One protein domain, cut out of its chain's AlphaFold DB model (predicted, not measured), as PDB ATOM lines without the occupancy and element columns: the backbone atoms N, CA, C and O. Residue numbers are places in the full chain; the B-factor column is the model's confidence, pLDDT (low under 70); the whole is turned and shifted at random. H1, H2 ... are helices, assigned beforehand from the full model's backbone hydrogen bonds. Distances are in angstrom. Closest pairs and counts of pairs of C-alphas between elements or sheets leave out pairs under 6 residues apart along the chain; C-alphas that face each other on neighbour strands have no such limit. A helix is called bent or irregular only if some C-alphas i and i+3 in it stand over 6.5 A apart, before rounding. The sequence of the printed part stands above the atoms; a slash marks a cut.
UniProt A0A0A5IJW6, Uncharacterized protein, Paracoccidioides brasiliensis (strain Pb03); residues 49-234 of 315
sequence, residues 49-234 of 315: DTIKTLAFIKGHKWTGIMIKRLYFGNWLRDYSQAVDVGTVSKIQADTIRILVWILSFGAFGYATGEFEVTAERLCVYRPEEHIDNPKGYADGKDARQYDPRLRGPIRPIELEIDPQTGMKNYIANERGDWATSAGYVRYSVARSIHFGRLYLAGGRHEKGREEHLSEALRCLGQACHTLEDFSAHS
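Overview. This is residues 49 to 234 of the 315 residues of an uncharacterized protein of Paracoccidioides brasiliensis (strain Pb03) (UniProt A0A0A5IJW6). A long helical hairpin, H9 and H10, runs along one side, and H2 crosses H10 steeply; beyond H2 lies H4, running back the opposite way, with short H5 touching both. Toward the end where H9 begins lie the short helices H3, H6, H7 and H8 with two long loops, residues 123 to 136 and 141 to 155, while H1 lies at the other end. The printed part has 186 residues with ten named helices, H1 to H10 in order along the chain, and no named strand: all helix. It is compact, with a radius of gyration of the C-alphas of 17.5 A, and rounded, spanning 48 by 42 by 30 A.

Along the chain. H1, residues 49 to 53, begins at C-alpha 49 (25.505, -2.134, 1.553). H2, residues 64 to 80, is 24.1 A long with a kink of 28 degrees near residue 71. H3 is residues 85 to 88. H4, residues 93 to 108, is 21.9 A long with a kink of 27 degrees near residue 102. H5 is residues 119 to 122, H6 residues 137 to 140, H7 residues 156 to 159 and H8 residues 169 to 172. H8 is neither bent nor irregular, but only just: C-alphas 169 and 172 are 6.2 A apart. H9, residues 181 to 201, is 29.6 A long and begins at C-alpha 181 (34.950, -12.112, -16.268). H10, residues 210 to 233, is the longest at 34.0 A and ends at C-alpha 233 (22.648, -12.472, -16.212).

Arrangement. H1 and H2 are close but not clearly touching, the C-alphas of Asp 49 and Ile 67 being closest at 8.0 A. H2 is the hub, touching three helices. It touches residues 214 to 225 of H10 at a steep tilt of 54 degrees, the same way, closest at the C-alphas of Gly 73 and Arg 218, 4.0 A. H2 and H4 only just touch, with 3 pairs of C-alphas within 8 A, closest at Tyr 79 and Val 100, 6.9 A; their tilt is shallow, 31 degrees, opposite ways. Residues 76 to 80 of H2 touch H5, closest at the C-alphas of Leu 76 and Leu 122, 5.5 A. H9 and H10 form a helical hairpin at a shallow tilt of 21 degrees, closest at the C-alphas of Ser 192 and Ala 216, 4.0 A. Residues 181 to 183 of H9 touch H8, which also touches H7, closest at the C-alphas of Glu 158 and Asn 169, 4.9 A. H3 and H6 are close but not clearly touching, closest at the C-alphas of Val 85 and Ala 138, 6.5 A. Every O i to N i+4 pair is within hydrogen-bond range in H9, against 11 of 13 in H2, 9 of 12 in H4, 18 of 20 in H10 and 0 of 1 in H1, where 2 of 2 O i to N i+3 pairs are; H3, H5, H6, H7 and H8 are too short for an i+4 pair.

Size, cuts and confidence. The C-alphas farthest apart, those of Asp 139 and Arg 204, are 51.6 A apart. The printed part has no cut, and its long links are H5 to H6 and H6 to H7. Mean pLDDT of the printed part is 92.1, with residues 49, 53 to 56 and 58 under 70.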
ATOM      1  N   ASP A  49      25.953  -2.038   0.174       68.50
ATOM      2  CA  ASP A  49      25.505  -2.134   1.553       68.50
ATOM      3  C   ASP A  49      25.976  -3.441   2.196       68.50
ATOM      4  O   ASP A  49      26.412  -3.438   3.352       68.50
ATOM      5  N   THR A  50      26.040  -4.532   1.428       71.38
ATOM      6  CA  THR A  50      26.680  -5.780   1.879       71.38
ATOM      7  C   THR A  50      28.163  -5.560   2.192       71.38
ATOM      8  O   THR A  50      28.657  -6.030   3.219       71.38
ATOM      9  N   ILE A  51      28.880  -4.770   1.389       76.44
ATOM     10  CA  ILE A  51      30.295  -4.444   1.617       76.44
ATOM     11  C   ILE A  51      30.513  -3.685   2.930       76.44
ATOM     12  O   ILE A  51      31.558  -3.868   3.563       76.44
ATOM     13  N   LYS A  52      29.535  -2.907   3.418       73.00
ATOM     14  CA  LYS A  52      29.629  -2.271   4.748       73.00
ATOM     15  C   LYS A  52      29.809  -3.288   5.874       73.00
ATOM     16  O   LYS A  52      30.410  -2.959   6.897       73.00
ATOM     17  N   THR A  53      29.284  -4.498   5.687       69.94
ATOM     18  CA  THR A  53      29.361  -5.600   6.657       69.94
ATOM     19  C   THR A  53      30.653  -6.413   6.535       69.94
ATOM     20  O   THR A  53      31.028  -7.121   7.470       69.94
ATOM     21  N   LEU A  54      31.360  -6.287   5.407       69.00
ATOM     22  CA  LEU A  54      32.617  -6.972   5.131       69.00
ATOM     23  C   LEU A  54      33.819  -6.161   5.645       69.00
ATOM     24  O   LEU A  54      33.755  -4.949   5.861       69.00
ATOM     25  N   ALA A  55      34.935  -6.854   5.885       57.22
ATOM     26  CA  ALA A  55      36.143  -6.259   6.451       57.22
ATOM     27  C   ALA A  55      36.630  -5.051   5.631       57.22
ATOM     28  O   ALA A  55      36.690  -5.089   4.404       57.22
ATOM     29  N   PHE A  56      37.021  -3.989   6.334       67.81
ATOM     30  CA  PHE A  56      37.337  -2.698   5.736       67.81
ATOM     31  C   PHE A  56      38.800  -2.284   5.935       67.81
ATOM     32  O   PHE A  56      39.556  -2.910   6.682       67.81
ATOM     33  N   ILE A  57      39.193  -1.192   5.269       71.06
ATOM     34  CA  ILE A  57      40.470  -0.507   5.466       71.06
ATOM     35  C   ILE A  57      40.707  -0.302   6.968       71.06
ATOM     36  O   ILE A  57      39.926   0.349   7.666       71.06
ATOM     37  N   LYS A  58      41.811  -0.868   7.468       69.12
ATOM     38  CA  LYS A  58      42.160  -0.839   8.890       69.12
ATOM     39  C   LYS A  58      42.170   0.601   9.410       69.12
ATOM     40  O   LYS A  58      42.947   1.424   8.939       69.12
ATOM     41  N   GLY A  59      41.351   0.866  10.427       70.88
ATOM     42  CA  GLY A  59      41.279   2.169  11.096       70.88
ATOM     43  C   GLY A  59      40.304   3.169  10.471       70.88
ATOM     44  O   GLY A  59      40.186   4.273  10.991       70.88
ATOM     45  N   HIS A  60      39.581   2.795   9.413       77.00
ATOM     46  CA  HIS A  60      38.539   3.632   8.821       77.00
ATOM     47  C   HIS A  60      37.139   3.089   9.154       77.00
ATOM     48  O   HIS A  60      36.975   1.931   9.536       77.00
ATOM     49  N   LYS A  61      36.118   3.940   9.011       83.38
ATOM     50  CA  LYS A  61      34.701   3.547   8.985       83.38
ATOM     51  C   LYS A  61      34.115   3.896   7.624       83.38
ATOM     52  O   LYS A  61      34.535   4.884   7.021       83.38
ATOM     53  N   TRP A  62      33.147   3.114   7.163       85.31
ATOM     54  CA  TRP A  62      32.386   3.454   5.966       85.31
ATOM     55  C   TRP A  62      31.655   4.786   6.157       85.31
ATOM     56  O   TRP A  62      31.034   5.026   7.193       85.31
ATOM     57  N   THR A  63      31.735   5.652   5.151       88.00
ATOM     58  CA  THR A  63      31.000   6.922   5.089       88.00
ATOM     59  C   THR A  63      30.141   6.952   3.830       88.00
ATOM     60  O   THR A  63      30.439   6.251   2.862       88.00
ATOM     61  N   GLY A  64      29.093   7.782   3.807       85.75
ATOM     62  CA  GLY A  64      28.207   7.886   2.639       85.75
ATOM     63  C   GLY A  64      28.948   8.248   1.348       85.75
ATOM     64  O   GLY A  64      28.671   7.677   0.299       85.75
ATOM     65  N   ILE A  65      29.959   9.123   1.423       89.44
ATOM     66  CA  ILE A  65      30.774   9.481   0.254       89.44
ATOM     67  C   ILE A  65      31.616   8.303  -0.256       89.44
ATOM     68  O   ILE A  65      31.793   8.153  -1.460       89.44
ATOM     69  N   MET A  66      32.098   7.427   0.629       90.00
ATOM     70  CA  MET A  66      32.857   6.241   0.219       90.00
ATOM     71  C   MET A  66      31.977   5.227  -0.504       90.00
ATOM     72  O   MET A  66      32.410   4.634  -1.486       90.00
ATOM     73  N   ILE A  67      30.732   5.078  -0.056       87.81
ATOM     74  CA  ILE A  67      29.745   4.244  -0.739       87.81
ATOM     75  C   ILE A  67      29.410   4.830  -2.106       87.81
ATOM     76  O   ILE A  67      29.458   4.104  -3.087       87.81
ATOM     77  N   LYS A  68      29.209   6.150  -2.211       89.81
ATOM     78  CA  LYS A  68      29.021   6.811  -3.514       89.81
ATOM     79  C   LYS A  68      30.213   6.621  -4.457       89.81
ATOM     80  O   LYS A  68      30.008   6.377  -5.637       89.81
ATOM     81  N   ARG A  69      31.454   6.709  -3.962       93.50
ATOM     82  CA  ARG A  69      32.681   6.463  -4.754       93.50
ATOM     83  C   ARG A  69      32.774   5.023  -5.249       93.50
ATOM     84  O   ARG A  69      33.239   4.791  -6.361       93.50
ATOM     85  N   LEU A  70      32.352   4.073  -4.419       92.81
ATOM     86  CA  LEU A  70      32.263   2.672  -4.799       92.81
ATOM     87  C   LEU A  70      31.178   2.499  -5.870       92.81
ATOM     88  O   LEU A  70      31.499   2.066  -6.973       92.81
ATOM     89  N   TYR A  71      29.953   2.946  -5.593       90.81
ATOM     90  CA  TYR A  71      28.825   2.870  -6.519       90.81
ATOM     91  C   TYR A  71      29.113   3.560  -7.859       90.81
ATOM     92  O   TYR A  71      28.733   3.057  -8.904       90.81
ATOM     93  N   PHE A  72      29.880   4.653  -7.877       95.25
ATOM     94  CA  PHE A  72      30.334   5.274  -9.125       95.25
ATOM     95  C   PHE A  72      31.117   4.308 -10.022       95.25
ATOM     96  O   PHE A  72      30.970   4.332 -11.238       95.25
ATOM     97  N   GLY A  73      31.942   3.439  -9.438       95.69
ATOM     98  CA  GLY A  73      32.640   2.391 -10.176       95.69
ATOM     99  C   GLY A  73      31.707   1.361 -10.804       95.69
ATOM    100  O   GLY A  73      31.955   0.958 -11.939       95.69
ATOM    101  N   ASN A  74      30.656   0.983 -10.073       93.12
ATOM    102  CA  ASN A  74      29.594   0.092 -10.531       93.12
ATOM    103  C   ASN A  74      28.799   0.749 -11.673       93.12
ATOM    104  O   ASN A  74      28.847   0.299 -12.812       93.12
ATOM    105  N   TRP A  75      28.251   1.935 -11.411       93.50
ATOM    106  CA  TRP A  75      27.508   2.766 -12.357       93.50
ATOM    107  C   TRP A  75      28.260   3.030 -13.671       93.50
ATOM    108  O   TRP A  75      27.685   3.017 -14.755       93.50
ATOM    109  N   LEU A  76      29.579   3.249 -13.624       96.12
ATOM    110  CA  LEU A  76      30.368   3.427 -14.847       96.12
ATOM    111  C   LEU A  76      30.337   2.196 -15.764       96.12
ATOM    112  O   LEU A  76      30.507   2.362 -16.971       96.12
ATOM    113  N   ARG A  77      30.170   0.984 -15.222       95.06
ATOM    114  CA  ARG A  77      30.058  -0.244 -16.017       95.06
ATOM    115  C   ARG A  77      28.727  -0.318 -16.738       95.06
ATOM    116  O   ARG A  77      28.766  -0.419 -17.963       95.06
ATOM    117  N   ASP A  78      27.612  -0.107 -16.038       89.00
ATOM    118  CA  ASP A  78      26.281   0.036 -16.649       89.00
ATOM    119  C   ASP A  78      26.319   1.005 -17.840       89.00
ATOM    120  O   ASP A  78      25.943   0.697 -18.970       89.00
ATOM    121  N   TYR A  79      26.870   2.200 -17.622       92.88
ATOM    122  CA  TYR A  79      26.877   3.239 -18.650       92.88
ATOM    123  C   TYR A  79      27.933   3.028 -19.738       92.88
ATOM    124  O   TYR A  79      27.841   3.640 -20.806       92.88
ATOM    125  N   SER A  80      28.913   2.147 -19.531       94.94
ATOM    126  CA  SER A  80      29.848   1.773 -20.595       94.94
ATOM    127  C   SER A  80      29.175   0.987 -21.719       94.94
ATOM    128  O   SER A  80      29.651   1.043 -22.854       94.94
ATOM    129  N   GLN A  81      28.021   0.360 -21.443       92.44
ATOM    130  CA  GLN A  81      27.156  -0.265 -22.448       92.44
ATOM    131  C   GLN A  81      26.656   0.747 -23.494       92.44
ATOM    132  O   GLN A  81      26.358   0.362 -24.620       92.44
ATOM    133  N   ALA A  82      26.635   2.052 -23.181       91.44
ATOM    134  CA  ALA A  82      26.352   3.103 -24.161       91.44
ATOM    135  C   ALA A  82      27.452   3.229 -25.228       91.44
ATOM    136  O   ALA A  82      27.215   3.733 -26.324       91.44
ATOM    137  N   VAL A  83      28.677   2.810 -24.905       95.00
ATOM    138  CA  VAL A  83      29.853   2.875 -25.779       95.00
ATOM    139  C   VAL A  83      30.100   1.488 -26.386       95.00
ATOM    140  O   VAL A  83      31.169   0.895 -26.242       95.00
ATOM    141  N   ASP A  84      29.076   0.954 -27.053       94.31
ATOM    142  CA  ASP A  84      29.095  -0.322 -27.774       94.31
ATOM    143  C   ASP A  84      29.121  -0.123 -29.303       94.31
ATOM    144  O   ASP A  84      28.954   0.989 -29.802       94.31
ATOM    145  N   VAL A  85      29.273  -1.207 -30.073       92.94
ATOM    146  CA  VAL A  85      29.249  -1.186 -31.551       92.94
ATOM    147  C   VAL A  85      27.982  -0.542 -32.122       92.94
ATOM    148  O   VAL A  85      28.069   0.216 -33.095       92.94
ATOM    149  N   GLY A  86      26.812  -0.817 -31.546       89.25
ATOM    150  CA  GLY A  86      25.524  -0.270 -31.968       89.25
ATOM    151  C   GLY A  86      25.490   1.258 -31.958       89.25
ATOM    152  O   GLY A  86      24.829   1.866 -32.815       89.25
ATOM    153  N   THR A  87      26.261   1.861 -31.050       90.00
ATOM    154  CA  THR A  87      26.353   3.310 -30.863       90.00
ATOM    155  C   THR A  87      27.611   3.903 -31.501       90.00
ATOM    156  O   THR A  87      27.500   4.853 -32.280       90.00
ATOM    157  N   VAL A  88      28.799   3.323 -31.276       93.50
ATOM    158  CA  VAL A  88      30.072   3.860 -31.796       93.50
ATOM    159  C   VAL A  88      30.222   3.739 -33.313       93.50
ATOM    160  O   VAL A  88      31.001   4.466 -33.923       93.50
ATOM    161  N   SER A  89      29.431   2.875 -33.959       91.12
ATOM    162  CA  SER A  89      29.328   2.834 -35.427       91.12
ATOM    163  C   SER A  89      28.636   4.064 -36.029       91.12
ATOM    164  O   SER A  89      28.700   4.267 -37.242       91.12
ATOM    165  N   LYS A  90      27.969   4.881 -35.202       91.31
ATOM    166  CA  LYS A  90      27.162   6.040 -35.621       91.31
ATOM    167  C   LYS A  90      27.594   7.343 -34.951       91.31
ATOM    168  O   LYS A  90      27.445   8.407 -35.545       91.31
ATOM    169  N   ILE A  91      28.083   7.272 -33.716       92.31
ATOM    170  CA  ILE A  91      28.398   8.420 -32.861       92.31
ATOM    171  C   ILE A  91      29.811   8.242 -32.304       92.31
ATOM    172  O   ILE A  91      30.193   7.152 -31.902       92.31
ATOM    173  N   GLN A  92      30.602   9.313 -32.248       93.19
ATOM    174  CA  GLN A  92      31.939   9.255 -31.647       93.19
ATOM    175  C   GLN A  92      31.861   8.920 -30.149       93.19
ATOM    176  O   GLN A  92      31.047   9.493 -29.425       93.19
ATOM    177  N   ALA A  93      32.751   8.042 -29.674       93.75
ATOM    178  CA  ALA A  93      32.787   7.600 -28.278       93.75
ATOM    179  C   ALA A  93      32.887   8.765 -27.276       93.75
ATOM    180  O   ALA A  93      32.228   8.744 -26.238       93.75
ATOM    181  N   ASP A  94      33.641   9.819 -27.603       94.62
ATOM    182  CA  ASP A  94      33.748  11.010 -26.753       94.62
ATOM    183  C   ASP A  94      32.434  11.783 -26.623       94.62
ATOM    184  O   ASP A  94      32.132  12.298 -25.548       94.62
ATOM    185  N   THR A  95      31.616  11.825 -27.676       94.25
ATOM    186  CA  THR A  95      30.287  12.442 -27.611       94.25
ATOM    187  C   THR A  95      29.382  11.664 -26.660       94.25
ATOM    188  O   THR A  95      28.720  12.266 -25.819       94.25
ATOM    189  N   ILE A  96      29.395  10.329 -26.741       94.12
ATOM    190  CA  ILE A  96      28.637   9.459 -25.830       94.12
ATOM    191  C   ILE A  96      29.117   9.673 -24.391       94.12
ATOM    192  O   ILE A  96      28.307   9.895 -23.494       94.12
ATOM    193  N   ARG A  97      30.438   9.700 -24.176       95.56
ATOM    194  CA  ARG A  97      31.041   9.962 -22.866       95.56
ATOM    195  C   ARG A  97      30.598  11.300 -22.282       95.56
ATOM    196  O   ARG A  97      30.310  11.349 -21.094       95.56
ATOM    197  N   ILE A  98      30.524  12.370 -23.078       93.81
ATOM    198  CA  ILE A  98      30.034  13.677 -22.606       93.81
ATOM    199  C   ILE A  98      28.573  13.581 -22.149       93.81
ATOM    200  O   ILE A  98      28.228  14.153 -21.119       93.81
ATOM    201  N   LEU A  99      27.722  12.835 -22.861       92.12
ATOM    202  CA  LEU A  99      26.333  12.622 -22.437       92.12
ATOM    203  C   LEU A  99      26.265  11.868 -21.103       92.12
ATOM    204  O   LEU A  99      25.584  12.320 -20.186       92.12
ATOM    205  N   VAL A 100      27.026  10.780 -20.959       92.81
ATOM    206  CA  VAL A 100      27.139  10.039 -19.691       92.81
ATOM    207  C   VAL A 100      27.682  10.941 -18.578       92.81
ATOM    208  O   VAL A 100      27.184  10.931 -17.455       92.81
ATOM    209  N   TRP A 101      28.660  11.789 -18.888       93.94
ATOM    210  CA  TRP A 101      29.223  12.738 -17.938       93.94
ATOM    211  C   TRP A 101      28.183  13.745 -17.438       93.94
ATOM    212  O   TRP A 101      28.109  14.002 -16.239       93.94
ATOM    213  N   ILE A 102      27.316  14.253 -18.318       89.56
ATOM    214  CA  ILE A 102      26.195  15.115 -17.921       89.56
ATOM    215  C   ILE A 102      25.216  14.353 -17.012       89.56
ATOM    216  O   ILE A 102      24.806  14.892 -15.986       89.56
ATOM    217  N   LEU A 103      24.887  13.097 -17.333       87.62
ATOM    218  CA  LEU A 103      23.995  12.273 -16.503       87.62
ATOM    219  C   LEU A 103      24.560  12.028 -15.096       87.62
ATOM    220  O   LEU A 103      23.801  11.994 -14.127       87.62
ATOM    221  N   SER A 104      25.886  11.946 -14.952       88.50
ATOM    222  CA  SER A 104      26.527  11.743 -13.648       88.50
ATOM    223  C   SER A 104      26.252  12.875 -12.640       88.50
ATOM    224  O   SER A 104      26.264  12.632 -11.435       88.50
ATOM    225  N   PHE A 105      25.905  14.092 -13.091       86.56
ATOM    226  CA  PHE A 105      25.475  15.159 -12.178       86.56
ATOM    227  C   PHE A 105      24.189  14.803 -11.427       86.56
ATOM    228  O   PHE A 105      24.077  15.133 -10.249       86.56
ATOM    229  N   GLY A 106      23.242  14.119 -12.080       80.69
ATOM    230  CA  GLY A 106      22.000  13.676 -11.443       80.69
ATOM    231  C   GLY A 106      22.249  12.617 -10.368       80.69
ATOM    232  O   GLY A 106      21.703  12.711  -9.274       80.69
ATOM    233  N   ALA A 107      23.147  11.669 -10.646       79.12
ATOM    234  CA  ALA A 107      23.447  10.559  -9.740       79.12
ATOM    235  C   ALA A 107      24.361  10.958  -8.559       79.12
ATOM    236  O   ALA A 107      24.173  10.503  -7.428       79.12
ATOM    237  N   PHE A 108      25.354  11.826  -8.789       86.12
ATOM    238  CA  PHE A 108      26.409  12.111  -7.803       86.12
ATOM    239  C   PHE A 108      26.400  13.552  -7.269       86.12
ATOM    240  O   PHE A 108      27.087  13.849  -6.289       86.12
ATOM    241  N   GLY A 109      25.598  14.448  -7.854       82.88
ATOM    242  CA  GLY A 109      25.480  15.866  -7.486       82.88
ATOM    243  C   GLY A 109      26.588  16.762  -8.054       82.88
ATOM    244  O   GLY A 109      26.369  17.949  -8.281       82.88
ATOM    245  N   TYR A 110      27.768  16.204  -8.324       84.44
ATOM    246  CA  TYR A 110      28.861  16.843  -9.056       84.44
ATOM    247  C   TYR A 110      29.600  15.803  -9.897       84.44
ATOM    248  O   TYR A 110      29.591  14.620  -9.571       84.44
ATOM    249  N   ALA A 111      30.264  16.253 -10.960       87.88
ATOM    250  CA  ALA A 111      30.929  15.377 -11.925       87.88
ATOM    251  C   ALA A 111      32.416  15.726 -12.124       87.88
ATOM    252  O   ALA A 111      32.953  15.642 -13.223       87.88
ATOM    253  N   THR A 112      33.091  16.181 -11.072       88.62
ATOM    254  CA  THR A 112      34.512  16.571 -11.101       88.62
ATOM    255  C   THR A 112      35.322  15.721 -10.129       88.62
ATOM    256  O   THR A 112      34.766  15.183  -9.172       88.62
ATOM    257  N   GLY A 113      36.641  15.626 -10.323       92.31
ATOM    258  CA  GLY A 113      37.523  14.926  -9.386       92.31
ATOM    259  C   GLY A 113      37.231  13.425  -9.334       92.31
ATOM    260  O   GLY A 113      37.402  12.715 -10.326       92.31
ATOM    261  N   GLU A 114      36.795  12.908  -8.184       93.44
ATOM    262  CA  GLU A 114      36.480  11.483  -8.024       93.44
ATOM    263  C   GLU A 114      35.297  10.995  -8.873       93.44
ATOM    264  O   GLU A 114      35.285   9.819  -9.226       93.44
ATOM    265  N   PHE A 115      34.362  11.881  -9.237       96.25
ATOM    266  CA  PHE A 115      33.173  11.556 -10.045       96.25
ATOM    267  C   PHE A 115      33.286  12.018 -11.500       96.25
ATOM    268  O   PHE A 115      32.314  12.016 -12.250       96.25
ATOM    269  N   GLU A 116      34.479  12.434 -11.929       95.88
ATOM    270  CA  GLU A 116      34.703  12.783 -13.327       95.88
ATOM    271  C   GLU A 116      34.653  11.542 -14.227       95.88
ATOM    272  O   GLU A 116      35.364  10.555 -13.993       95.88
ATOM    273  N   VAL A 117      33.834  11.615 -15.281       96.94
ATOM    274  CA  VAL A 117      33.667  10.562 -16.290       96.94
ATOM    275  C   VAL A 117      34.698  10.754 -17.409       96.94
ATOM    276  O   VAL A 117      34.461  11.405 -18.433       96.94
ATOM    277  N   THR A 118      35.880  10.173 -17.203       96.56
ATOM    278  CA  THR A 118      36.972  10.179 -18.190       96.56
ATOM    279  C   THR A 118      36.854   9.009 -19.173       96.56
ATOM    280  O   THR A 118      36.115   8.049 -18.939       96.56
ATOM    281  N   ALA A 119      37.594   9.068 -20.285       95.25
ATOM    282  CA  ALA A 119      37.610   7.997 -21.282       95.25
ATOM    283  C   ALA A 119      38.160   6.677 -20.714       95.25
ATOM    284  O   ALA A 119      37.726   5.601 -21.122       95.25
ATOM    285  N   GLU A 120      39.077   6.758 -19.752       94.44
ATOM    286  CA  GLU A 120      39.692   5.619 -19.069       94.44
ATOM    287  C   GLU A 120      38.769   5.016 -18.008       94.44
ATOM    288  O   GLU A 120      38.803   3.807 -17.787       94.44
ATOM    289  N   ARG A 121      37.946   5.843 -17.347       96.19
ATOM    290  CA  ARG A 121      36.995   5.400 -16.317       96.19
ATOM    291  C   ARG A 121      35.720   4.805 -16.911       96.19
ATOM    292  O   ARG A 121      35.252   3.782 -16.415       96.19
ATOM    293  N   LEU A 122      35.170   5.433 -17.955       96.88
ATOM    294  CA  LEU A 122      33.988   4.923 -18.659       96.88
ATOM    295  C   LEU A 122      34.335   3.761 -19.593       96.88
ATOM    296  O   LEU A 122      33.569   2.808 -19.685       96.88
ATOM    297  N   CYS A 123      35.503   3.804 -20.240       95.19
ATOM    298  CA  CYS A 123      35.941   2.794 -21.202       95.19
ATOM    299  C   CYS A 123      34.901   2.565 -22.323       95.19
ATOM    300  O   CYS A 123      34.270   3.514 -22.794       95.19
ATOM    301  N   VAL A 124      34.789   1.326 -22.794       96.38
ATOM    302  CA  VAL A 124      33.823   0.852 -23.786       96.38
ATOM    303  C   VAL A 124      33.107  -0.377 -23.247       96.38
ATOM    304  O   VAL A 124      33.589  -0.993 -22.298       96.38
ATOM    305  N   TYR A 125      32.018  -0.776 -23.895       96.19
ATOM    306  CA  TYR A 125      31.371  -2.044 -23.588       96.19
ATOM    307  C   TYR A 125      32.296  -3.242 -23.861       96.19
ATOM    308  O   TYR A 125      32.934  -3.348 -24.918       96.19
ATOM    309  N   ARG A 126      32.323  -4.186 -22.919       96.31
ATOM    310  CA  ARG A 126      33.102  -5.426 -22.981       96.31
ATOM    311  C   ARG A 126      32.281  -6.566 -22.364       96.31
ATOM    312  O   ARG A 126      31.945  -6.460 -21.189       96.31
ATOM    313  N   PRO A 127      32.000  -7.666 -23.090       96.00
ATOM    314  CA  PRO A 127      31.178  -8.758 -22.561       96.00
ATOM    315  C   PRO A 127      31.692  -9.334 -21.238       96.00
ATOM    316  O   PRO A 127      30.915  -9.652 -20.345       96.00
ATOM    317  N   GLU A 128      33.014  -9.427 -21.074       96.81
ATOM    318  CA  GLU A 128      33.615  -9.949 -19.848       96.81
ATOM    319  C   GLU A 128      33.363  -9.072 -18.612       96.81
ATOM    320  O   GLU A 128      33.424  -9.580 -17.496       96.81
ATOM    321  N   GLU A 129      33.054  -7.786 -18.783       96.62
ATOM    322  CA  GLU A 129      32.742  -6.879 -17.673       96.62
ATOM    323  C   GLU A 129      31.321  -7.094 -17.139       96.62
ATOM    324  O   GLU A 129      31.068  -6.782 -15.977       96.62
ATOM    325  N   HIS A 130      30.457  -7.708 -17.957       95.38
ATOM    326  CA  HIS A 130      29.022  -7.893 -17.720       95.38
ATOM    327  C   HIS A 130      28.578  -9.361 -17.654       95.38
ATOM    328  O   HIS A 130      27.389  -9.678 -17.646       95.38
ATOM    329  N   ILE A 131      29.539 -10.294 -17.676       94.88
ATOM    330  CA  ILE A 131      29.282 -11.746 -17.706       94.88
ATOM    331  C   ILE A 131      28.492 -12.173 -18.972       94.88
ATOM    332  O   ILE A 131      28.034 -13.311 -19.099       94.88
ATOM    333  N   ASP A 132      28.392 -11.304 -19.977       94.81
ATOM    334  CA  ASP A 132      27.606 -11.545 -21.180       94.81
ATOM    335  C   ASP A 132      28.202 -12.656 -22.041       94.81
ATOM    336  O   ASP A 132      29.415 -12.801 -22.200       94.81
ATOM    337  N   ASN A 133      27.322 -13.421 -22.675       95.38
ATOM    338  CA  ASN A 133      27.685 -14.379 -23.698       95.38
ATOM    339  C   ASN A 133      28.163 -13.632 -24.952       95.38
ATOM    340  O   ASN A 133      27.350 -13.016 -25.648       95.38
ATOM    341  N   PRO A 134      29.454 -13.727 -25.319       95.31
ATOM    342  CA  PRO A 134      30.002 -12.944 -26.418       95.31
ATOM    343  C   PRO A 134      29.635 -13.527 -27.796       95.31
ATOM    344  O   PRO A 134      30.056 -13.007 -28.833       95.31
ATOM    345  N   LYS A 135      28.884 -14.637 -27.850       94.69
ATOM    346  CA  LYS A 135      28.516 -15.310 -29.099       94.69
ATOM    347  C   LYS A 135      27.788 -14.355 -30.046       94.69
ATOM    348  O   LYS A 135      26.688 -13.900 -29.765       94.69
ATOM    349  N   GLY A 136      28.370 -14.153 -31.227       90.88
ATOM    350  CA  GLY A 136      27.770 -13.327 -32.277       90.88
ATOM    351  C   GLY A 136      27.915 -11.823 -32.055       90.88
ATOM    352  O   GLY A 136      27.334 -11.063 -32.825       90.88
ATOM    353  N   TYR A 137      28.700 -11.385 -31.062       93.38
ATOM    354  CA  TYR A 137      28.985  -9.969 -30.843       93.38
ATOM    355  C   TYR A 137      29.463  -9.284 -32.136       93.38
ATOM    356  O   TYR A 137      30.249  -9.859 -32.894       93.38
ATOM    357  N   ALA A 138      28.955  -8.074 -32.392       91.38
ATOM    358  CA  ALA A 138      29.195  -7.302 -33.616       91.38
ATOM    359  C   ALA A 138      28.866  -8.059 -34.923       91.38
ATOM    360  O   ALA A 138      29.583  -7.938 -35.919       91.38
ATOM    361  N   ASP A 139      27.814  -8.884 -34.913       89.81
ATOM    362  CA  ASP A 139      27.427  -9.774 -36.019       89.81
ATOM    363  C   ASP A 139      28.571 -10.709 -36.465       89.81
ATOM    364  O   ASP A 139      28.705 -11.058 -37.641       89.81
ATOM    365  N   GLY A 140      29.448 -11.081 -35.526       89.81
ATOM    366  CA  GLY A 140      30.637 -11.899 -35.777       89.81
ATOM    367  C   GLY A 140      31.795 -11.162 -36.462       89.81
ATOM    368  O   GLY A 140      32.798 -11.795 -36.796       89.81
ATOM    369  N   LYS A 141      31.688  -9.847 -36.679       91.94
ATOM    370  CA  LYS A 141      32.777  -9.015 -37.206       91.94
ATOM    371  C   LYS A 141      33.718  -8.580 -36.083       91.94
ATOM    372  O   LYS A 141      33.394  -8.642 -34.902       91.94
ATOM    373  N   ASP A 142      34.900  -8.099 -36.455       95.62
ATOM    374  CA  ASP A 142      35.831  -7.523 -35.485       95.62
ATOM    375  C   ASP A 142      35.339  -6.144 -35.024       95.62
ATOM    376  O   ASP A 142      35.415  -5.174 -35.781       95.62
ATOM    377  N   ALA A 143      34.829  -6.036 -33.794       95.75
ATOM    378  CA  ALA A 143      34.322  -4.774 -33.251       95.75
ATOM    379  C   ALA A 143      35.407  -3.693 -33.126       95.75
ATOM    380  O   ALA A 143      35.096  -2.502 -33.121       95.75
ATOM    381  N   ARG A 144      36.688  -4.092 -33.091       96.44
ATOM    382  CA  ARG A 144      37.829  -3.175 -32.954       96.44
ATOM    383  C   ARG A 144      37.982  -2.208 -34.124       96.44
ATOM    384  O   ARG A 144      38.695  -1.218 -34.005       96.44
ATOM    385  N   GLN A 145      37.304  -2.478 -35.242       95.50
ATOM    386  CA  GLN A 145      37.220  -1.552 -36.371       95.50
ATOM    387  C   GLN A 145      36.437  -0.269 -36.037       95.50
ATOM    388  O   GLN A 145      36.646   0.744 -36.695       95.50
ATOM    389  N   TYR A 146      35.536  -0.319 -35.047       94.00
ATOM    390  CA  TYR A 146      34.731   0.826 -34.613       94.00
ATOM    391  C   TYR A 146      35.391   1.572 -33.445       94.00
ATOM    392  O   TYR A 146      35.437   2.797 -33.449       94.00
ATOM    393  N   ASP A 147      35.949   0.839 -32.479       95.62
ATOM    394  CA  ASP A 147      36.813   1.370 -31.420       95.62
ATOM    395  C   ASP A 147      37.807   0.273 -30.996       95.62
ATOM    396  O   ASP A 147      37.375  -0.830 -30.655       95.62
ATOM    397  N   PRO A 148      39.131   0.533 -30.986       95.88
ATOM    398  CA  PRO A 148      40.154  -0.491 -30.748       95.88
ATOM    399  C   PRO A 148      40.073  -1.157 -29.367       95.88
ATOM    400  O   PRO A 148      40.661  -2.223 -29.173       95.88
ATOM    401  N   ARG A 149      39.366  -0.546 -28.410       95.75
ATOM    402  CA  ARG A 149      39.163  -1.086 -27.062       95.75
ATOM    403  C   ARG A 149      38.060  -2.142 -27.020       95.75
ATOM    404  O   ARG A 149      38.032  -2.923 -26.074       95.75
ATOM    405  N   LEU A 150      37.172  -2.205 -28.016       96.31
ATOM    406  CA  LEU A 150      36.062  -3.166 -28.055       96.31
ATOM    407  C   LEU A 150      36.547  -4.612 -28.202       96.31
ATOM    408  O   LEU A 150      37.701  -4.896 -28.539       96.31
ATOM    409  N   ARG A 151      35.651  -5.558 -27.915       95.50
ATOM    410  CA  ARG A 151      35.963  -6.990 -27.945       95.50
ATOM    411  C   ARG A 151      36.319  -7.445 -29.365       95.50
ATOM    412  O   ARG A 151      35.551  -7.261 -30.301       95.50
ATOM    413  N   GLY A 152      37.491  -8.066 -29.521       94.62
ATOM    414  CA  GLY A 152      37.901  -8.673 -30.793       94.62
ATOM    415  C   GLY A 152      37.082  -9.927 -31.142       94.62
ATOM    416  O   GLY A 152      36.192 -10.301 -30.376       94.62
ATOM    417  N   PRO A 153      37.417 -10.632 -32.236       94.25
ATOM    418  CA  PRO A 153      36.714 -11.846 -32.645       94.25
ATOM    419  C   PRO A 153      36.675 -12.910 -31.541       94.25
ATOM    420  O   PRO A 153      37.619 -13.046 -30.755       94.25
ATOM    421  N   ILE A 154      35.575 -13.663 -31.501       95.25
ATOM    422  CA  ILE A 154      35.319 -14.707 -30.505       95.25
ATOM    423  C   ILE A 154      35.638 -16.068 -31.109       95.25
ATOM    424  O   ILE A 154      35.122 -16.418 -32.173       95.25
ATOM    425  N   ARG A 155      36.478 -16.852 -30.432       95.06
ATOM    426  CA  ARG A 155      36.789 -18.220 -30.861       95.06
ATOM    427  C   ARG A 155      35.767 -19.213 -30.297       95.06
ATOM    428  O   ARG A 155      35.332 -19.041 -29.160       95.06
ATOM    429  N   PRO A 156      35.443 -20.303 -31.022       96.69
ATOM    430  CA  PRO A 156      34.521 -21.332 -30.535       96.69
ATOM    431  C   PRO A 156      34.879 -21.885 -29.151       96.69
ATOM    432  O   PRO A 156      33.983 -22.052 -28.329       96.69
ATOM    433  N   ILE A 157      36.177 -22.062 -28.868       97.62
ATOM    434  CA  ILE A 157      36.675 -22.549 -27.573       97.62
ATOM    435  C   ILE A 157      36.211 -21.683 -26.399       97.62
ATOM    436  O   ILE A 157      35.937 -22.206 -25.328       97.62
ATOM    437  N   GLU A 158      36.047 -20.372 -26.581       97.44
ATOM    438  CA  GLU A 158      35.588 -19.472 -25.514       97.44
ATOM    439  C   GLU A 158      34.144 -19.780 -25.093       97.44
ATOM    440  O   GLU A 158      33.764 -19.557 -23.946       97.44
ATOM    441  N   LEU A 159      33.348 -20.328 -26.016       97.00
ATOM    442  CA  LEU A 159      31.936 -20.663 -25.835       97.00
ATOM    443  C   LEU A 159      31.719 -22.107 -25.360       97.00
ATOM    444  O   LEU A 159      30.572 -22.516 -25.150       97.00
ATOM    445  N   GLU A 160      32.779 -22.899 -25.225       97.00
ATOM    446  CA  GLU A 160      32.708 -24.260 -24.695       97.00
ATOM    447  C   GLU A 160      32.511 -24.252 -23.173       97.00
ATOM    448  O   GLU A 160      32.707 -23.235 -22.504       97.00
ATOM    449  N   ILE A 161      32.063 -25.385 -22.632       96.31
ATOM    450  CA  ILE A 161      31.933 -25.577 -21.186       96.31
ATOM    451  C   ILE A 161      33.270 -26.086 -20.656       96.31
ATOM    452  O   ILE A 161      33.802 -27.076 -21.156       96.31
ATOM    453  N   ASP A 162      33.790 -25.430 -19.628       96.00
ATOM    454  CA  ASP A 162      34.957 -25.891 -18.897       96.00
ATOM    455  C   ASP A 162      34.612 -27.170 -18.105       96.00
ATOM    456  O   ASP A 162      33.800 -27.108 -17.176       96.00
ATOM    457  N   PRO A 163      35.245 -28.324 -18.391       93.00
ATOM    458  CA  PRO A 163      34.970 -29.573 -17.680       93.00
ATOM    459  C   PRO A 163      35.392 -29.551 -16.204       93.00
ATOM    460  O   PRO A 163      35.027 -30.456 -15.456       93.00
ATOM    461  N   GLN A 164      36.174 -28.559 -15.765       92.62
ATOM    462  CA  GLN A 164      36.566 -28.437 -14.360       92.62
ATOM    463  C   GLN A 164      35.559 -27.657 -13.521       92.62
ATOM    464  O   GLN A 164      35.444 -27.934 -12.332       92.62
ATOM    465  N   THR A 165      34.861 -26.686 -14.110       93.19
ATOM    466  CA  THR A 165      33.991 -25.757 -13.369       93.19
ATOM    467  C   THR A 165      32.521 -25.868 -13.763       93.19
ATOM    468  O   THR A 165      31.660 -25.426 -13.011       93.19
ATOM    469  N   GLY A 166      32.212 -26.444 -14.928       94.19
ATOM    470  CA  GLY A 166      30.862 -26.446 -15.496       94.19
ATOM    471  C   GLY A 166      30.421 -25.078 -16.029       94.19
ATOM    472  O   GLY A 166      29.286 -24.933 -16.472       94.19
ATOM    473  N   MET A 167      31.291 -24.067 -16.011       96.19
ATOM    474  CA  MET A 167      31.005 -22.734 -16.541       96.19
ATOM    475  C   MET A 167      31.447 -22.623 -17.999       96.19
ATOM    476  O   MET A 167      32.314 -23.366 -18.457       96.19
ATOM    477  N   LYS A 168      30.899 -21.661 -18.743       97.12
ATOM    478  CA  LYS A 168      31.479 -21.276 -20.036       97.12
ATOM    479  C   LYS A 168      32.921 -20.786 -19.874       97.12
ATOM    480  O   LYS A 168      33.250 -20.120 -18.892       97.12
ATOM    481  N   ASN A 169      33.774 -21.075 -20.857       98.06
ATOM    482  CA  ASN A 169      35.194 -20.719 -20.801       98.06
ATOM    483  C   ASN A 169      35.432 -19.205 -20.645       98.06
ATOM    484  O   ASN A 169      36.353 -18.820 -19.923       98.06
ATOM    485  N   TYR A 170      34.582 -18.355 -21.233       97.50
ATOM    486  CA  TYR A 170      34.638 -16.893 -21.066       97.50
ATOM    487  C   TYR A 170      34.253 -16.388 -19.659       97.50
ATOM    488  O   TYR A 170      34.433 -15.211 -19.373       97.50
ATOM    489  N   ILE A 171      33.736 -17.233 -18.760       97.88
ATOM    490  CA  ILE A 171      33.349 -16.801 -17.406       97.88
ATOM    491  C   ILE A 171      34.565 -16.845 -16.478       97.88
ATOM    492  O   ILE A 171      34.996 -15.811 -15.971       97.88
ATOM    493  N   ALA A 172      35.141 -18.035 -16.271       96.81
ATOM    494  CA  ALA A 172      36.164 -18.252 -15.241       96.81
ATOM    495  C   ALA A 172      37.378 -19.091 -15.679       96.81
ATOM    496  O   ALA A 172      38.302 -19.281 -14.887       96.81
ATOM    497  N   ASN A 173      37.425 -19.599 -16.917       97.31
ATOM    498  CA  ASN A 173      38.557 -20.418 -17.356       97.31
ATOM    499  C   ASN A 173      39.735 -19.543 -17.804       97.31
ATOM    500  O   ASN A 173      39.871 -19.194 -18.973       97.31
ATOM    501  N   GLU A 174      40.623 -19.237 -16.864       95.19
ATOM    502  CA  GLU A 174      41.813 -18.408 -17.092       95.19
ATOM    503  C   GLU A 174      43.039 -19.188 -17.602       95.19
ATOM    504  O   GLU A 174      44.144 -18.650 -17.640       95.19
ATOM    505  N   ARG A 175      42.882 -20.466 -17.979       95.62
ATOM    506  CA  ARG A 175      43.975 -21.269 -18.562       95.62
ATOM    507  C   ARG A 175      44.211 -20.963 -20.045       95.62
ATOM    508  O   ARG A 175      45.188 -21.446 -20.612       95.62
ATOM    509  N   GLY A 176      43.300 -20.220 -20.671       93.12
ATOM    510  CA  GLY A 176      43.382 -19.796 -22.063       93.12
ATOM    511  C   GLY A 176      43.881 -18.365 -22.247       93.12
ATOM    512  O   GLY A 176      44.062 -17.612 -21.297       93.12
ATOM    513  N   ASP A 177      44.058 -17.979 -23.506       95.06
ATOM    514  CA  ASP A 177      44.435 -16.636 -23.964       95.06
ATOM    515  C   ASP A 177      43.211 -15.804 -24.397       95.06
ATOM    516  O   ASP A 177      43.256 -15.054 -25.372       95.06
ATOM    517  N   TRP A 178      42.084 -15.960 -23.703       95.62
ATOM    518  CA  TRP A 178      40.856 -15.195 -23.936       95.62
ATOM    519  C   TRP A 178      40.489 -14.346 -22.718       95.62
ATOM    520  O   TRP A 178      40.936 -14.597 -21.601       95.62
ATOM    521  N   ALA A 179      39.672 -13.318 -22.946       96.31
ATOM    522  CA  ALA A 179      39.146 -12.498 -21.863       96.31
ATOM    523  C   ALA A 179      38.134 -13.302 -21.038       96.31
ATOM    524  O   ALA A 179      37.313 -14.028 -21.600       96.31
ATOM    525  N   THR A 180      38.195 -13.159 -19.716       98.12
ATOM    526  CA  THR A 180      37.243 -13.780 -18.796       98.12
ATOM    527  C   THR A 180      36.748 -12.781 -17.768       98.12
ATOM    528  O   THR A 180      37.493 -11.894 -17.341       98.12
ATOM    529  N   SER A 181      35.509 -12.955 -17.321       98.06
ATOM    530  CA  SER A 181      34.950 -12.112 -16.268       98.06
ATOM    531  C   SER A 181      35.655 -12.298 -14.928       98.06
ATOM    532  O   SER A 181      35.931 -11.319 -14.242       98.06
ATOM    533  N   ALA A 182      36.060 -13.523 -14.576       97.81
ATOM    534  CA  ALA A 182      36.900 -13.758 -13.399       97.81
ATOM    535  C   ALA A 182      38.243 -13.011 -13.495       97.81
ATOM    536  O   ALA A 182      38.699 -12.415 -12.515       97.81
ATOM    537  N   GLY A 183      38.851 -12.981 -14.686       98.12
ATOM    538  CA  GLY A 183      40.059 -12.205 -14.948       98.12
ATOM    539  C   GLY A 183      39.833 -10.702 -14.779       98.12
ATOM    540  O   GLY A 183      40.674 -10.020 -14.184       98.12
ATOM    541  N   TYR A 184      38.682 -10.192 -15.226       98.06
ATOM    542  CA  TYR A 184      38.289  -8.794 -15.054       98.06
ATOM    543  C   TYR A 184      38.032  -8.420 -13.587       98.06
ATOM    544  O   TYR A 184      38.553  -7.410 -13.106       98.06
ATOM    545  N   VAL A 185      37.318  -9.263 -12.835       98.12
ATOM    546  CA  VAL A 185      37.122  -9.101 -11.385       98.12
ATOM    547  C   VAL A 185      38.475  -9.073 -10.677       98.12
ATOM    548  O   VAL A 185      38.755  -8.158  -9.902       98.12
ATOM    549  N   ARG A 186      39.369 -10.021 -10.989       97.94
ATOM    550  CA  ARG A 186      40.715 -10.071 -10.404       97.94
ATOM    551  C   ARG A 186      41.523  -8.813 -10.719       97.94
ATOM    552  O   ARG A 186      42.183  -8.287  -9.825       97.94
ATOM    553  N   TYR A 187      41.470  -8.322 -11.956       97.75
ATOM    554  CA  TYR A 187      42.113  -7.068 -12.357       97.75
ATOM    555  C   TYR A 187      41.586  -5.874 -11.544       97.75
ATOM    556  O   TYR A 187      42.374  -5.104 -10.987       97.75
ATOM    557  N   SER A 188      40.266  -5.760 -11.417       97.75
ATOM    558  CA  SER A 188      39.585  -4.670 -10.713       97.75
ATOM    559  C   SER A 188      39.899  -4.681  -9.210       97.75
ATOM    560  O   SER A 188      40.333  -3.670  -8.649       97.75
ATOM    561  N   VAL A 189      39.829  -5.852  -8.569       96.69
ATOM    562  CA  VAL A 189      40.208  -6.037  -7.157       96.69
ATOM    563  C   VAL A 189      41.699  -5.767  -6.937       96.69
ATOM    564  O   VAL A 189      42.064  -5.092  -5.975       96.69
ATOM    565  N   ALA A 190      42.581  -6.229  -7.828       98.00
ATOM    566  CA  ALA A 190      44.017  -5.967  -7.717       98.00
ATOM    567  C   ALA A 190      44.330  -4.463  -7.766       98.00
ATOM    568  O   ALA A 190      45.145  -3.980  -6.974       98.00
ATOM    569  N   ARG A 191      43.650  -3.708  -8.638       97.69
ATOM    570  CA  ARG A 191      43.751  -2.241  -8.679       97.69
ATOM    571  C   ARG A 191      43.199  -1.592  -7.417       97.69
ATOM    572  O   ARG A 191      43.861  -0.720  -6.863       97.69
ATOM    573  N   SER A 192      42.049  -2.050  -6.927       96.12
ATOM    574  CA  SER A 192      41.488  -1.570  -5.659       96.12
ATOM    575  C   SER A 192      42.488  -1.727  -4.506       96.12
ATOM    576  O   SER A 192      42.802  -0.765  -3.803       96.12
ATOM    577  N   ILE A 193      43.094  -2.912  -4.378       94.62
ATOM    578  CA  ILE A 193      44.133  -3.198  -3.381       94.62
ATOM    579  C   ILE A 193      45.366  -2.316  -3.595       94.62
ATOM    580  O   ILE A 193      45.938  -1.822  -2.622       94.62
ATOM    581  N   HIS A 194      45.799  -2.119  -4.841       96.12
ATOM    582  CA  HIS A 194      46.943  -1.271  -5.162       96.12
ATOM    583  C   HIS A 194      46.739   0.166  -4.664       96.12
ATOM    584  O   HIS A 194      47.550   0.659  -3.877       96.12
ATOM    585  N   PHE A 195      45.634   0.807  -5.047       96.12
ATOM    586  CA  PHE A 195      45.333   2.174  -4.624       96.12
ATOM    587  C   PHE A 195      45.055   2.266  -3.118       96.12
ATOM    588  O   PHE A 195      45.549   3.177  -2.455       96.12
ATOM    589  N   GLY A 196      44.389   1.269  -2.526       93.56
ATOM    590  CA  GLY A 196      44.212   1.193  -1.074       93.56
ATOM    591  C   GLY A 196      45.544   1.112  -0.316       93.56
ATOM    592  O   GLY A 196      45.718   1.745   0.727       93.56
ATOM    593  N   ARG A 197      46.535   0.389  -0.856       93.88
ATOM    594  CA  ARG A 197      47.897   0.340  -0.298       93.88
ATOM    595  C   ARG A 197      48.634   1.667  -0.457       93.88
ATOM    596  O   ARG A 197      49.310   2.067   0.488       93.88
ATOM    597  N   LEU A 198      48.490   2.359  -1.591       95.19
ATOM    598  CA  LEU A 198      49.047   3.707  -1.772       95.19
ATOM    599  C   LEU A 198      48.463   4.693  -0.753       95.19
ATOM    600  O   LEU A 198      49.215   5.429  -0.116       95.19
ATOM    601  N   TYR A 199      47.151   4.639  -0.522       94.12
ATOM    602  CA  TYR A 199      46.482   5.463   0.481       94.12
ATOM    603  C   TYR A 199      47.017   5.210   1.901       94.12
ATOM    604  O   TYR A 199      47.363   6.148   2.618       94.12
ATOM    605  N   LEU A 200      47.133   3.943   2.310       91.81
ATOM    606  CA  LEU A 200      47.528   3.579   3.676       91.81
ATOM    607  C   LEU A 200      49.026   3.717   3.957       91.81
ATOM    608  O   LEU A 200      49.433   4.107   5.056       91.81
ATOM    609  N   ALA A 201      49.845   3.318   2.989       91.69
ATOM    610  CA  ALA A 201      51.264   3.037   3.181       91.69
ATOM    611  C   ALA A 201      52.140   3.545   2.027       91.69
ATOM    612  O   ALA A 201      53.302   3.149   1.927       91.69
ATOM    613  N   GLY A 202      51.612   4.416   1.165       90.31
ATOM    614  CA  GLY A 202      52.405   5.099   0.152       90.31
ATOM    615  C   GLY A 202      53.527   5.949   0.757       90.31
ATOM    616  O   GLY A 202      53.608   6.166   1.970       90.31
ATOM    617  N   GLY A 203      54.416   6.449  -0.103       91.31
ATOM    618  CA  GLY A 203      55.474   7.371   0.311       91.31
ATOM    619  C   GLY A 203      54.919   8.664   0.923       91.31
ATOM    620  O   GLY A 203      53.713   8.908   0.916       91.31
ATOM    621  N   ARG A 204      55.811   9.538   1.411       89.00
ATOM    622  CA  ARG A 204      55.450  10.811   2.074       89.00
ATOM    623  C   ARG A 204      54.422  11.649   1.299       89.00
ATOM    624  O   ARG A 204      53.634  12.343   1.928       89.00
ATOM    625  N   HIS A 205      54.454  11.587  -0.030       90.06
ATOM    626  CA  HIS A 205      53.563  12.345  -0.908       90.06
ATOM    627  C   HIS A 205      52.281  11.603  -1.298       90.06
ATOM    628  O   HIS A 205      51.372  12.246  -1.791       90.06
ATOM    629  N   GLU A 206      52.182  10.292  -1.068       93.19
ATOM    630  CA  GLU A 206      51.026   9.484  -1.484       93.19
ATOM    631  C   GLU A 206      50.121   9.091  -0.314       93.19
ATOM    632  O   GLU A 206      48.901   9.011  -0.461       93.19
ATOM    633  N   LYS A 207      50.710   8.864   0.864       92.38
ATOM    634  CA  LYS A 207      49.969   8.433   2.049       92.38
ATOM    635  C   LYS A 207      48.882   9.447   2.416       92.38
ATOM    636  O   LYS A 207      49.165  10.628   2.598       92.38
ATOM    637  N   GLY A 208      47.657   8.960   2.587       92.00
ATOM    638  CA  GLY A 208      46.495   9.760   2.969       92.00
ATOM    639  C   GLY A 208      45.897  10.609   1.843       92.00
ATOM    640  O   GLY A 208      45.002  11.402   2.118       92.00
ATOM    641  N   ARG A 209      46.349  10.470   0.586       94.75
ATOM    642  CA  ARG A 209      45.721  11.180  -0.539       94.75
ATOM    643  C   ARG A 209      44.361  10.583  -0.873       94.75
ATOM    644  O   ARG A 209      44.270   9.446  -1.327       94.75
ATOM    645  N   GLU A 210      43.318  11.389  -0.729       93.81
ATOM    646  CA  GLU A 210      41.935  10.978  -0.988       93.81
ATOM    647  C   GLU A 210      41.696  10.475  -2.418       93.81
ATOM    648  O   GLU A 210      40.868   9.594  -2.612       93.81
ATOM    649  N   GLU A 211      42.458  10.945  -3.408       95.50
ATOM    650  CA  GLU A 211      42.401  10.426  -4.783       95.50
ATOM    651  C   GLU A 211      42.660   8.914  -4.856       95.50
ATOM    652  O   GLU A 211      41.957   8.207  -5.576       95.50
ATOM    653  N   HIS A 212      43.611   8.398  -4.065       95.69
ATOM    654  CA  HIS A 212      43.886   6.959  -4.002       95.69
ATOM    655  C   HIS A 212      42.735   6.201  -3.364       95.69
ATOM    656  O   HIS A 212      42.373   5.126  -3.831       95.69
ATOM    657  N   LEU A 213      42.130   6.755  -2.314       94.69
ATOM    658  CA  LEU A 213      40.971   6.131  -1.687       94.69
ATOM    659  C   LEU A 213      39.776   6.094  -2.648       94.69
ATOM    660  O   LEU A 213      39.127   5.058  -2.781       94.69
ATOM    661  N   SER A 214      39.517   7.195  -3.351       95.56
ATOM    662  CA  SER A 214      38.466   7.289  -4.364       95.56
ATOM    663  C   SER A 214      38.665   6.289  -5.494       95.56
ATOM    664  O   SER A 214      37.738   5.557  -5.831       95.56
ATOM    665  N   GLU A 215      39.876   6.197  -6.043       97.12
ATOM    666  CA  GLU A 215      40.171   5.264  -7.129       97.12
ATOM    667  C   GLU A 215      40.152   3.801  -6.653       97.12
ATOM    668  O   GLU A 215      39.693   2.922  -7.385       97.12
ATOM    669  N   ALA A 216      40.568   3.528  -5.409       96.00
ATOM    670  CA  ALA A 216      40.459   2.203  -4.803       96.00
ATOM    671  C   ALA A 216      39.001   1.737  -4.712       96.00
ATOM    672  O   ALA A 216      38.694   0.596  -5.065       96.00
ATOM    673  N   LEU A 217      38.108   2.619  -4.258       95.25
ATOM    674  CA  LEU A 217      36.679   2.341  -4.137       95.25
ATOM    675  C   LEU A 217      36.010   2.218  -5.508       95.25
ATOM    676  O   LEU A 217      35.271   1.264  -5.720       95.25
ATOM    677  N   ARG A 218      36.338   3.094  -6.465       96.94
ATOM    678  CA  ARG A 218      35.844   2.992  -7.846       96.94
ATOM    679  C   ARG A 218      36.230   1.652  -8.485       96.94
ATOM    680  O   ARG A 218      35.400   0.997  -9.104       96.94
ATOM    681  N   CYS A 219      37.478   1.208  -8.315       97.31
ATOM    682  CA  CYS A 219      37.915  -0.102  -8.813       97.31
ATOM    683  C   CYS A 219      37.226  -1.270  -8.086       97.31
ATOM    684  O   CYS A 219      37.042  -2.327  -8.680       97.31
ATOM    685  N   LEU A 220      36.860  -1.098  -6.810       95.44
ATOM    686  CA  LEU A 220      36.083  -2.100  -6.082       95.44
ATOM    687  C   LEU A 220      34.667  -2.201  -6.652       95.44
ATOM    688  O   LEU A 220      34.243  -3.303  -6.970       95.44
ATOM    689  N   GLY A 221      33.986  -1.074  -6.873       94.56
ATOM    690  CA  GLY A 221      32.654  -1.065  -7.485       94.56
ATOM    691  C   GLY A 221      32.610  -1.640  -8.886       94.56
ATOM    692  O   GLY A 221      31.696  -2.373  -9.230       94.56
ATOM    693  N   GLN A 222      33.662  -1.405  -9.662       95.31
ATOM    694  CA  GLN A 222      33.845  -2.052 -10.955       95.31
ATOM    695  C   GLN A 222      33.872  -3.590 -10.849       95.31
ATOM    696  O   GLN A 222      33.349  -4.273 -11.721       95.31
ATOM    697  N   ALA A 223      34.485  -4.142  -9.796       95.62
ATOM    698  CA  ALA A 223      34.479  -5.584  -9.550       95.62
ATOM    699  C   ALA A 223      33.109  -6.079  -9.066       95.62
ATOM    700  O   ALA A 223      32.689  -7.169  -9.443       95.62
ATOM    701  N   CYS A 224      32.451  -5.289  -8.217       93.50
ATOM    702  CA  CYS A 224      31.127  -5.562  -7.671       93.50
ATOM    703  C   CYS A 224      30.080  -5.709  -8.768       93.50
ATOM    704  O   CYS A 224      29.438  -6.752  -8.814       93.50
ATOM    705  N   HIS A 225      30.053  -4.778  -9.720       93.88
ATOM    706  CA  HIS A 225      29.170  -4.835 -10.880       93.88
ATOM    707  C   HIS A 225      29.238  -6.189 -11.600       93.88
ATOM    708  O   HIS A 225      28.246  -6.895 -11.737       93.88
ATOM    709  N   THR A 226      30.441  -6.641 -11.971       95.56
ATOM    710  CA  THR A 226      30.610  -7.941 -12.641       95.56
ATOM    711  C   THR A 226      30.151  -9.123 -11.768       95.56
ATOM    712  O   THR A 226      29.715 -10.149 -12.289       95.56
ATOM    713  N   LEU A 227      30.261  -9.024 -10.436       93.38
ATOM    714  CA  LEU A 227      29.769 -10.051  -9.509       93.38
ATOM    715  C   LEU A 227      28.238 -10.028  -9.376       93.38
ATOM    716  O   LEU A 227      27.631 -11.095  -9.273       93.38
ATOM    717  N   GLU A 228      27.619  -8.849  -9.394       89.75
ATOM    718  CA  GLU A 228      26.162  -8.677  -9.430       89.75
ATOM    719  C   GLU A 228      25.591  -9.287 -10.714       89.75
ATOM    720  O   GLU A 228      24.723 -10.169 -10.645       89.75
ATOM    721  N   ASP A 229      26.170  -8.918 -11.859       91.31
ATOM    722  CA  ASP A 229      25.824  -9.430 -13.186       91.31
ATOM    723  C   ASP A 229      25.938 -10.951 -13.270       91.31
ATOM    724  O   ASP A 229      25.134 -11.597 -13.939       91.31
ATOM    725  N   PHE A 230      26.863 -11.585 -12.540       92.50
ATOM    726  CA  PHE A 230      26.923 -13.047 -12.518       92.50
ATOM    727  C   PHE A 230      25.625 -13.666 -11.999       92.50
ATOM    728  O   PHE A 230      25.146 -14.649 -12.559       92.50
ATOM    729  N   SER A 231      25.038 -13.108 -10.943       87.81
ATOM    730  CA  SER A 231      23.771 -13.606 -10.402       87.81
ATOM    731  C   SER A 231      22.551 -13.178 -11.223       87.81
ATOM    732  O   SER A 231      21.571 -13.923 -11.266       87.81
ATOM    733  N   ALA A 232      22.622 -12.024 -11.897       85.19
ATOM    734  CA  ALA A 232      21.517 -11.447 -12.661       85.19
ATOM    735  C   ALA A 232      21.426 -11.968 -14.107       85.19
ATOM    736  O   ALA A 232      20.329 -12.216 -14.607       85.19
ATOM    737  N   HIS A 233      22.562 -12.155 -14.780       89.56
ATOM    738  CA  HIS A 233      22.648 -12.472 -16.212       89.56
ATOM    739  C   HIS A 233      22.946 -13.948 -16.492       89.56
ATOM    740  O   HIS A 233      23.049 -14.355 -17.655       89.56
ATOM    741  N   SER A 234      23.077 -14.772 -15.449       93.38
ATOM    742  CA  SER A 234      23.256 -16.219 -15.578       93.38
ATOM    743  C   SER A 234      22.054 -17.013 -15.070       93.38
ATOM    744  O   SER A 234      21.145 -16.497 -14.425       93.38
TER     745      SER A 234